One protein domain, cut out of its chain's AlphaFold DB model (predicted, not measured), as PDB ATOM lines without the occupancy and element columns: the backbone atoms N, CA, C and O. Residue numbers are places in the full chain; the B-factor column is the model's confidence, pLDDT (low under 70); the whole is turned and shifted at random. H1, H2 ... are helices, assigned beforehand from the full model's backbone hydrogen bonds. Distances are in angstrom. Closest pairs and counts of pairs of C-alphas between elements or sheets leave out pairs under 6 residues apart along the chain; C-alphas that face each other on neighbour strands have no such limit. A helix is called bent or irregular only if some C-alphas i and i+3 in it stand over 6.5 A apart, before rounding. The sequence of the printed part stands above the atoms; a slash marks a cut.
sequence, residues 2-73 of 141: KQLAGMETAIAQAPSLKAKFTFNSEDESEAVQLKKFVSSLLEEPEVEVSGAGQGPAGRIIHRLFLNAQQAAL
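What this domain is: This is residues 2 to 73 of the 141 residues of an uncharacterized protein of Oryzias javanicus (UniProt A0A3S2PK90). A helical hairpin of H1 and H2, joined by residues 21 to 27 and meeting along only part of their lengths, has a third helix, H3, set crosswise near its linked end; H3 begins beside H2, and its far part, residues 65 to 71, sticks out together with residues 72 and 73 as a free arm. Between H2 and H3 the long stretch 44 to 55, with no named element, folds back to the start of H3. The printed part has 72 residues, with three named helices in the order H1, H2, H3 and no named strand; the class is all helix. The whole is only just compact, close to loose, with a radius of gyration of the C-alphas of 13.5 A, and its C-alphas span 36 by 36 by 20 A.

Where its parts are: The longest helix by residues is H1, residues 2 to 20, which begins with C-alpha 2 at (347.198, 236.969, 453.421) and measures 26.6 A from first to last C-alpha. It has a kink of 32 degrees near residue 13 and is irregular, but only just: C-alphas 12 and 15 are 6.7 A apart. H2 holds residues 28 to 43 and measures 23.0 A; its C-alpha 28 is at (314.397, 248.807, 466.121). H3 holds residues 56 to 71 and measures 22.9 A, ending with C-alpha 71 at (326.937, 222.804, 477.679).

How they stand to each other: H1 and H2 form a helical hairpin. They touch, with the closest C-alphas, those of Ala 10 and Leu 42, 6.2 A apart. Their lines stand at a shallow tilt of 24 degrees and run opposite ways. H1 touches H2 with residues 10 to 18 alone, and H2 touches H1 with residues 38 to 42 alone. H2 also touches H3, through residues 30 to 37 of H2 and 56 to 57 of H3 alone; the closest C-alphas, those of Glu 30 and Pro 56, are 6.2 A apart. These two helices are only just about perpendicular, at 71 degrees. H1 and H3 are close but not clearly touching, with the closest C-alphas, those of Lys 20 and Ile 60, 7.9 A apart; they are about perpendicular, at 86 degrees. In H2 and H3 every O i to N i+4 pair is within hydrogen-bond range, and in H1 13 of 15 are.

The domain as a whole: The two C-alphas farthest apart are those of Lys 2 and Glu 26, at 40.3 A. Residues 65 to 73, of which 65 to 71 belong to H3, stand free; the body without them spans 38 by 20 by 20 A. The printed part has no cut. The link from H1 to H2 is short, and that from H2 to H3, 12 residues, is long. The mean pLDDT of the printed part is 81.9, and the model's confidence is under 70 at residues 2 to 3, 23 to 26 and 73.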
ATOM      1  N   LYS A   2     347.845 236.608 452.133       56.31
ATOM      2  CA  LYS A   2     347.198 236.969 453.421       56.31
ATOM      3  C   LYS A   2     345.814 237.635 453.292       56.31
ATOM      4  O   LYS A   2     344.949 237.367 454.111       56.31
ATOM      5  N   GLN A   3     345.602 238.439 452.249       68.94
ATOM      6  CA  GLN A   3     344.319 239.110 451.990       68.94
ATOM      7  C   GLN A   3     343.191 238.136 451.604       68.94
ATOM      8  O   GLN A   3     342.055 238.328 452.010       68.94
ATOM      9  N   LEU A   4     343.506 237.061 450.868       75.00
ATOM     10  CA  LEU A   4     342.505 236.079 450.433       75.00
ATOM     11  C   LEU A   4     341.998 235.249 451.623       75.00
ATOM     12  O   LEU A   4     340.798 235.155 451.836       75.00
ATOM     13  N   ALA A   5     342.922 234.751 452.451       75.25
ATOM     14  CA  ALA A   5     342.588 233.977 453.648       75.25
ATOM     15  C   ALA A   5     341.795 234.801 454.687       75.25
ATOM     16  O   ALA A   5     340.885 234.286 455.335       75.25
ATOM     17  N   GLY A   6     342.107 236.096 454.832       76.25
ATOM     18  CA  GLY A   6     341.321 237.010 455.671       76.25
ATOM     19  C   GLY A   6     339.893 237.205 455.149       76.25
ATOM     20  O   GLY A   6     338.939 237.215 455.917       76.25
ATOM     21  N   MET A   7     339.728 237.283 453.830       81.31
ATOM     22  CA  MET A   7     338.416 237.464 453.212       81.31
ATOM     23  C   MET A   7     337.555 236.192 453.286       81.31
ATOM     24  O   MET A   7     336.375 236.265 453.610       81.31
ATOM     25  N   GLU A   8     338.147 235.016 453.065       82.12
ATOM     26  CA  GLU A   8     337.470 233.718 453.210       82.12
ATOM     27  C   GLU A   8     336.977 233.487 454.645       82.12
ATOM     28  O   GLU A   8     335.845 233.050 454.861       82.12
ATOM     29  N   THR A   9     337.804 233.834 455.634       81.88
ATOM     30  CA  THR A   9     337.425 233.729 457.051       81.88
ATOM     31  C   THR A   9     336.314 234.707 457.422       81.88
ATOM     32  O   THR A   9     335.368 234.294 458.093       81.88
ATOM     33  N   ALA A  10     336.347 235.951 456.934       81.44
ATOM     34  CA  ALA A  10     335.267 236.918 457.146       81.44
ATOM     35  C   ALA A  10     333.929 236.434 456.554       81.44
ATOM     36  O   ALA A  10     332.895 236.493 457.223       81.44
ATOM     37  N   ILE A  11     333.946 235.878 455.336       85.25
ATOM     38  CA  ILE A  11     332.752 235.316 454.683       85.25
ATOM     39  C   ILE A  11     332.192 234.136 455.489       85.25
ATOM     40  O   ILE A  11     330.979 234.044 455.677       85.25
ATOM     41  N   ALA A  12     333.057 233.257 456.000       86.31
ATOM     42  CA  ALA A  12     332.640 232.120 456.821       86.31
ATOM     43  C   ALA A  12     332.087 232.546 458.197       86.31
ATOM     44  O   ALA A  12     331.160 231.923 458.717       86.31
ATOM     45  N   GLN A  13     332.629 233.614 458.790       87.12
ATOM     46  CA  GLN A  13     332.221 234.112 460.108       87.12
ATOM     47  C   GLN A  13     330.935 234.940 460.070       87.12
ATOM     48  O   GLN A  13     330.129 234.837 460.996       87.12
ATOM     49  N   ALA A  14     330.699 235.712 459.005       87.19
ATOM     50  CA  ALA A  14     329.529 236.579 458.854       87.19
ATOM     51  C   ALA A  14     328.173 235.904 459.161       87.19
ATOM     52  O   ALA A  14     327.418 236.456 459.967       87.19
ATOM     53  N   PRO A  15     327.829 234.718 458.611       87.94
ATOM     54  CA  PRO A  15     326.559 234.067 458.927       87.94
ATOM     55  C   PRO A  15     326.488 233.595 460.384       87.94
ATOM     56  O   PRO A  15     325.427 233.681 460.998       87.94
ATOM     57  N   SER A  16     327.609 233.146 460.957       89.38
ATOM     58  CA  SER A  16     327.689 232.699 462.354       89.38
ATOM     59  C   SER A  16     327.508 233.863 463.329       89.38
ATOM     60  O   SER A  16     326.718 233.768 464.268       89.38
ATOM     61  N   LEU A  17     328.180 234.991 463.076       87.62
ATOM     62  CA  LEU A  17     328.026 236.218 463.855       87.62
ATOM     63  C   LEU A  17     326.603 236.745 463.757       87.62
ATOM     64  O   LEU A  17     325.977 237.012 464.781       87.62
ATOM     65  N   LYS A  18     326.053 236.804 462.542       88.25
ATOM     66  CA  LYS A  18     324.660 237.186 462.348       88.25
ATOM     67  C   LYS A  18     323.737 236.261 463.135       88.25
ATOM     68  O   LYS A  18     322.924 236.763 463.889       88.25
ATOM     69  N   ALA A  19     323.889 234.940 463.064       87.31
ATOM     70  CA  ALA A  19     323.047 234.009 463.819       87.31
ATOM     71  C   ALA A  19     323.163 234.183 465.347       87.31
ATOM     72  O   ALA A  19     322.150 234.173 466.040       87.31
ATOM     73  N   LYS A  20     324.376 234.386 465.878       88.06
ATOM     74  CA  LYS A  20     324.619 234.584 467.321       88.06
ATOM     75  C   LYS A  20     324.061 235.909 467.845       88.06
ATOM     76  O   LYS A  20     323.639 235.962 468.996       88.06
ATOM     77  N   PHE A  21     324.056 236.946 467.010       85.50
ATOM     78  CA  PHE A  21     323.599 238.294 467.349       85.50
ATOM     79  C   PHE A  21     322.265 238.671 466.683       85.50
ATOM     80  O   PHE A  21     321.889 239.832 466.689       85.50
ATOM     81  N   THR A  22     321.511 237.731 466.113       72.06
ATOM     82  CA  THR A  22     320.135 238.006 465.676       72.06
ATOM     83  C   THR A  22     319.216 237.586 466.806       72.06
ATOM     84  O   THR A  22     318.894 236.409 466.952       72.06
ATOM     85  N   PHE A  23     318.835 238.546 467.641       64.75
ATOM     86  CA  PHE A  23     317.789 238.357 468.633       64.75
ATOM     87  C   PHE A  23     316.564 239.173 468.213       64.75
ATOM     88  O   PHE A  23     316.724 240.267 467.674       64.75
ATOM     89  N   ASN A  24     315.360 238.635 468.427       60.12
ATOM     90  CA  ASN A  24     314.099 239.354 468.234       60.12
ATOM     91  C   ASN A  24     314.000 240.462 469.298       60.12
ATOM     92  O   ASN A  24     313.296 240.287 470.289       60.12
ATOM     93  N   SER A  25     314.758 241.554 469.159       60.72
ATOM     94  CA  SER A  25     314.442 242.774 469.898       60.72
ATOM     95  C   SER A  25     313.246 243.416 469.207       60.72
ATOM     96  O   SER A  25     313.249 243.617 467.992       60.72
ATOM     97  N   GLU A  26     312.203 243.697 469.978       66.94
ATOM     98  CA  GLU A  26     311.046 244.468 469.508       66.94
ATOM     99  C   GLU A  26     311.460 245.924 469.207       66.94
ATOM    100  O   GLU A  26     310.836 246.605 468.396       66.94
ATOM    101  N   ASP A  27     312.587 246.354 469.783       78.94
ATOM    102  CA  ASP A  27     313.186 247.665 469.588       78.94
ATOM    103  C   ASP A  27     314.051 247.731 468.319       78.94
ATOM    104  O   ASP A  27     315.146 247.157 468.247       78.94
ATOM    105  N   GLU A  28     313.613 248.519 467.333       81.44
ATOM    106  CA  GLU A  28     314.397 248.807 466.121       81.44
ATOM    107  C   GLU A  28     315.748 249.467 466.437       81.44
ATOM    108  O   GLU A  28     316.735 249.228 465.740       81.44
ATOM    109  N   SER A  29     315.821 250.274 467.501       82.12
ATOM    110  CA  SER A  29     317.058 250.953 467.907       82.12
ATOM    111  C   SER A  29     318.144 249.957 468.321       82.12
ATOM    112  O   SER A  29     319.289 250.060 467.867       82.12
ATOM    113  N   GLU A  30     317.786 248.945 469.116       84.38
ATOM    114  CA  GLU A  30     318.713 247.885 469.523       84.38
ATOM    115  C   GLU A  30     319.153 247.051 468.316       84.38
ATOM    116  O   GLU A  30     320.344 246.777 468.149       84.38
ATOM    117  N   ALA A  31     318.221 246.726 467.415       84.25
ATOM    118  CA  ALA A  31     318.524 245.997 466.189       84.25
ATOM    119  C   ALA A  31     319.518 246.753 465.286       84.25
ATOM    120  O   ALA A  31     320.393 246.134 464.671       84.25
ATOM    121  N   VAL A  32     319.425 248.085 465.203       87.62
ATOM    122  CA  VAL A  32     320.386 248.916 464.458       87.62
ATOM    123  C   VAL A  32     321.761 248.908 465.129       87.62
ATOM    124  O   VAL A  32     322.768 248.711 464.443       87.62
ATOM    125  N   GLN A  33     321.822 249.064 466.455       86.56
ATOM    126  CA  GLN A  33     323.084 249.005 467.203       86.56
ATOM    127  C   GLN A  33     323.781 247.654 467.027       86.56
ATOM    128  O   GLN A  33     324.989 247.592 466.809       86.56
ATOM    129  N   LEU A  34     323.008 246.571 467.045       88.25
ATOM    130  CA  LEU A  34     323.515 245.214 466.922       88.25
ATOM    131  C   LEU A  34     324.025 244.905 465.511       88.25
ATOM    132  O   LEU A  34     325.087 244.304 465.356       88.25
ATOM    133  N   LYS A  35     323.329 245.386 464.473       88.25
ATOM    134  CA  LYS A  35     323.820 245.323 463.087       88.25
ATOM    135  C   LYS A  35     325.138 246.080 462.933       88.25
ATOM    136  O   LYS A  35     326.069 245.538 462.347       88.25
ATOM    137  N   LYS A  36     325.232 247.292 463.494       89.38
ATOM    138  CA  LYS A  36     326.466 248.091 463.470       89.38
ATOM    139  C   LYS A  36     327.609 247.367 464.184       89.38
ATOM    140  O   LYS A  36     328.704 247.302 463.642       89.38
ATOM    141  N   PHE A  37     327.339 246.771 465.344       89.38
ATOM    142  CA  PHE A  37     328.312 245.973 466.088       89.38
ATOM    143  C   PHE A  37     328.832 244.779 465.269       89.38
ATOM    144  O   PHE A  37     330.040 244.581 465.183       89.38
ATOM    145  N   VAL A  38     327.946 244.019 464.612       89.62
ATOM    146  CA  VAL A  38     328.343 242.889 463.750       89.62
ATOM    147  C   VAL A  38     329.173 243.355 462.550       89.62
ATOM    148  O   VAL A  38     330.148 242.693 462.204       89.62
ATOM    149  N   SER A  39     328.821 244.488 461.933       89.00
ATOM    150  CA  SER A  39     329.618 245.080 460.851       89.00
ATOM    151  C   SER A  39     331.017 245.471 461.326       89.00
ATOM    152  O   SER A  39     331.992 245.066 460.703       89.00
ATOM    153  N   SER A  40     331.129 246.164 462.463       89.81
ATOM    154  CA  SER A  40     332.428 246.526 463.041       89.81
ATOM    155  C   SER A  40     333.271 245.297 463.389       89.81
ATOM    156  O   SER A  40     334.475 245.315 463.179       89.81
ATOM    157  N   LEU A  41     332.653 244.204 463.850       88.19
ATOM    158  CA  LEU A  41     333.360 242.971 464.223       88.19
ATOM    159  C   LEU A  41     333.887 242.177 463.013       88.19
ATOM    160  O   LEU A  41     334.767 241.333 463.156       88.19
ATOM    161  N   LEU A  42     333.330 242.417 461.822       85.69
ATOM    162  CA  LEU A  42     333.833 241.848 460.569       85.69
ATOM    163  C   LEU A  42     335.003 242.652 459.989       85.69
ATOM    164  O   LEU A  42     335.812 242.094 459.251       85.69
ATOM    165  N   GLU A  43     335.084 243.944 460.306       85.00
ATOM    166  CA  GLU A  43     336.159 244.839 459.864       85.00
ATOM    167  C   GLU A  43     337.358 244.795 460.818       85.00
ATOM    168  O   GLU A  43     338.508 244.708 460.380       85.00
ATOM    169  N   GLU A  44     337.090 244.807 462.123       80.56
ATOM    170  CA  GLU A  44     338.093 244.835 463.179       80.56
ATOM    171  C   GLU A  44     337.974 243.605 464.089       80.56
ATOM    172  O   GLU A  44     336.875 243.213 464.482       80.56
ATOM    173  N   PRO A  45     339.103 242.992 464.493       72.06
ATOM    174  CA  PRO A  45     339.084 241.810 465.354       72.06
ATOM    175  C   PRO A  45     338.623 242.102 466.792       72.06
ATOM    176  O   PRO A  45     338.393 241.166 467.555       72.06
ATOM    177  N   GLU A  46     338.540 243.373 467.191       80.00
ATOM    178  CA  GLU A  46     338.177 243.822 468.535       80.00
ATOM    179  C   GLU A  46     337.256 245.042 468.408       80.00
ATOM    180  O   GLU A  46     337.577 245.972 467.677       80.00
ATOM    181  N   VAL A  47     336.119 245.036 469.106       86.75
ATOM    182  CA  VAL A  47     335.107 246.103 469.049       86.75
ATOM    183  C   VAL A  47     334.615 246.396 470.460       86.75
ATOM    184  O   VAL A  47     334.379 245.480 471.250       86.75
ATOM    185  N   GLU A  48     334.437 247.675 470.778       83.62
ATOM    186  CA  GLU A  48     333.888 248.102 472.062       83.62
ATOM    187  C   GLU A  48     332.404 247.729 472.192       83.62
ATOM    188  O   GLU A  48     331.592 247.950 471.290       83.62
ATOM    189  N   VAL A  49     332.027 247.185 473.349       86.25
ATOM    190  CA  VAL A  49     330.634 246.837 473.647       86.25
ATOM    191  C   VAL A  49     329.958 248.018 474.339       86.25
ATOM    192  O   VAL A  49     330.167 248.275 475.527       86.25
ATOM    193  N   SER A  50     329.106 248.731 473.602       81.00
ATOM    194  CA  SER A  50     328.315 249.845 474.134       81.00
ATOM    195  C   SER A  50     327.387 249.380 475.262       81.00
ATOM    196  O   SER A  50     326.567 248.482 475.063       81.00
ATOM    197  N   GLY A  51     327.497 250.003 476.439       78.88
ATOM    198  CA  GLY A  51     326.712 249.636 477.625       78.88
ATOM    199  C   GLY A  51     327.234 248.406 478.380       78.88
ATOM    200  O   GLY A  51     326.525 247.893 479.250       78.88
ATOM    201  N   ALA A  52     328.449 247.932 478.066       80.00
ATOM    202  CA  ALA A  52     329.089 246.779 478.702       80.00
ATOM    203  C   ALA A  52     328.131 245.571 478.781       80.00
ATOM    204  O   ALA A  52     327.464 245.262 477.798       80.00
ATOM    205  N   GLY A  53     328.024 244.904 479.935       73.88
ATOM    206  CA  GLY A  53     327.134 243.751 480.130       73.88
ATOM    207  C   GLY A  53     325.631 244.070 480.108       73.88
ATOM    208  O   GLY A  53     324.824 243.161 479.932       73.88
ATOM    209  N   GLN A  54     325.240 245.341 480.252       79.25
ATOM    210  CA  GLN A  54     323.831 245.756 480.276       79.25
ATOM    211  C   GLN A  54     323.298 246.177 478.901       79.25
ATOM    212  O   GLN A  54     322.080 246.238 478.726       79.25
ATOM    213  N   GLY A  55     324.186 246.442 477.937       84.00
ATOM    214  CA  GLY A  55     323.831 246.795 476.564       84.00
ATOM    215  C   GLY A  55     323.314 245.608 475.737       84.00
ATOM    216  O   GLY A  55     323.464 244.452 476.146       84.00
ATOM    217  N   PRO A  56     322.739 245.859 474.546       86.75
ATOM    218  CA  PRO A  56     322.103 244.824 473.724       86.75
ATOM    219  C   PRO A  56     323.085 243.716 473.313       86.75
ATOM    220  O   PRO A  56     322.795 242.530 473.473       86.75
ATOM    221  N   ALA A  57     324.292 244.083 472.872       88.75
ATOM    222  CA  ALA A  57     325.343 243.117 472.553       88.75
ATOM    223  C   ALA A  57     325.873 242.401 473.811       88.75
ATOM    224  O   ALA A  57     326.072 241.186 473.792       88.75
ATOM    225  N   GLY A  58     326.042 243.123 474.923       87.50
ATOM    226  CA  GLY A  58     326.526 242.566 476.190       87.50
ATOM    227  C   GLY A  58     325.618 241.495 476.782       87.50
ATOM    228  O   GLY A  58     326.102 240.435 477.174       87.50
ATOM    229  N   ARG A  59     324.297 241.717 476.767       85.19
ATOM    230  CA  ARG A  59     323.302 240.731 477.226       85.19
ATOM    231  C   ARG A  59     323.363 239.437 476.418       85.19
ATOM    232  O   ARG A  59     323.252 238.347 476.979       85.19
ATOM    233  N   ILE A  60     323.563 239.547 475.104       87.56
ATOM    234  CA  ILE A  60     323.711 238.387 474.219       87.56
ATOM    235  C   ILE A  60     325.003 237.638 474.545       87.56
ATOM    236  O   ILE A  60     324.969 236.420 474.706       87.56
ATOM    237  N   ILE A  61     326.123 238.349 474.707       88.94
ATOM    238  CA  ILE A  61     327.413 237.753 475.091       88.94
ATOM    239  C   ILE A  61     327.286 237.018 476.430       88.94
ATOM    240  O   ILE A  61     327.708 235.868 476.542       88.94
ATOM    241  N   HIS A  62     326.635 237.637 477.414       85.38
ATOM    242  CA  HIS A  62     326.383 237.037 478.721       85.38
ATOM    243  C   HIS A  62     325.565 235.744 478.612       85.38
ATOM    244  O   HIS A  62     325.910 234.712 479.185       85.38
ATOM    245  N   ARG A  63     324.500 235.752 477.805       85.44
ATOM    246  CA  ARG A  63     323.694 234.552 477.557       85.44
ATOM    247  C   ARG A  63     324.484 233.455 476.845       85.44
ATOM    248  O   ARG A  63     324.358 232.286 477.203       85.44
ATOM    249  N   LEU A  64     325.280 233.810 475.838       87.38
ATOM    250  CA  LEU A  64     326.139 232.859 475.129       87.38
ATOM    251  C   LEU A  64     327.148 232.214 476.082       87.38
ATOM    252  O   LEU A  64     327.372 231.009 475.992       87.38
ATOM    253  N   PHE A  65     327.704 232.993 477.011       85.62
ATOM    254  CA  PHE A  65     328.598 232.499 478.051       85.62
ATOM    255  C   PHE A  65     327.903 231.488 478.973       85.62
ATOM    256  O   PHE A  65     328.406 230.379 479.152       85.62
ATOM    257  N   LEU A  66     326.711 231.812 479.478       82.44
ATOM    258  CA  LEU A  66     325.939 230.898 480.325       82.44
ATOM    259  C   LEU A  66     325.571 229.598 479.608       82.44
ATOM    260  O   LEU A  66     325.735 228.513 480.166       82.44
ATOM    261  N   ASN A  67     325.124 229.693 478.356       83.88
ATOM    262  CA  ASN A  67     324.817 228.518 477.545       83.88
ATOM    263  C   ASN A  67     326.060 227.640 477.334       83.88
ATOM    264  O   ASN A  67     325.959 226.416 477.369       83.88
ATOM    265  N   ALA A  68     327.232 228.249 477.126       83.94
ATOM    266  CA  ALA A  68     328.486 227.517 476.976       83.94
ATOM    267  C   ALA A  68     328.902 226.820 478.280       83.94
ATOM    268  O   ALA A  68     329.315 225.663 478.237       83.94
ATOM    269  N   GLN A  69     328.743 227.478 479.433       81.44
ATOM    270  CA  GLN A  69     329.032 226.880 480.739       81.44
ATOM    271  C   GLN A  69     328.119 225.679 481.024       81.44
ATOM    272  O   GLN A  69     328.603 224.633 481.455       81.44
ATOM    273  N   GLN A  70     326.822 225.800 480.719       77.81
ATOM    274  CA  GLN A  70     325.862 224.698 480.844       77.81
ATOM    275  C   GLN A  70     326.205 223.533 479.910       77.81
ATOM    276  O   GLN A  70     326.205 222.379 480.334       77.81
ATOM    277  N   ALA A  71     326.538 223.824 478.648       80.38
ATOM    278  CA  ALA A  71     326.937 222.804 477.679       80.38
ATOM    279  C   ALA A  71     328.247 222.095 478.067       80.38
ATOM    280  O   ALA A  71     328.439 220.931 477.724       80.38
ATOM    281  N   ALA A  72     329.136 222.776 478.796       76.25
ATOM    282  CA  ALA A  72     330.402 222.230 479.270       76.25
ATOM    283  C   ALA A  72     330.274 221.324 480.513       76.25
ATOM    284  O   ALA A  72     331.301 220.875 481.016       76.25
ATOM    285  N   LEU A  73     329.053 221.055 481.015       67.19
ATOM    286  CA  LEU A  73     328.790 220.266 482.236       67.19
ATOM    287  C   LEU A  73     329.559 220.764 483.473       67.19
ATOM    288  O   LEU A  73     329.727 220.028 484.444       67.19
TER     289      LEU A  73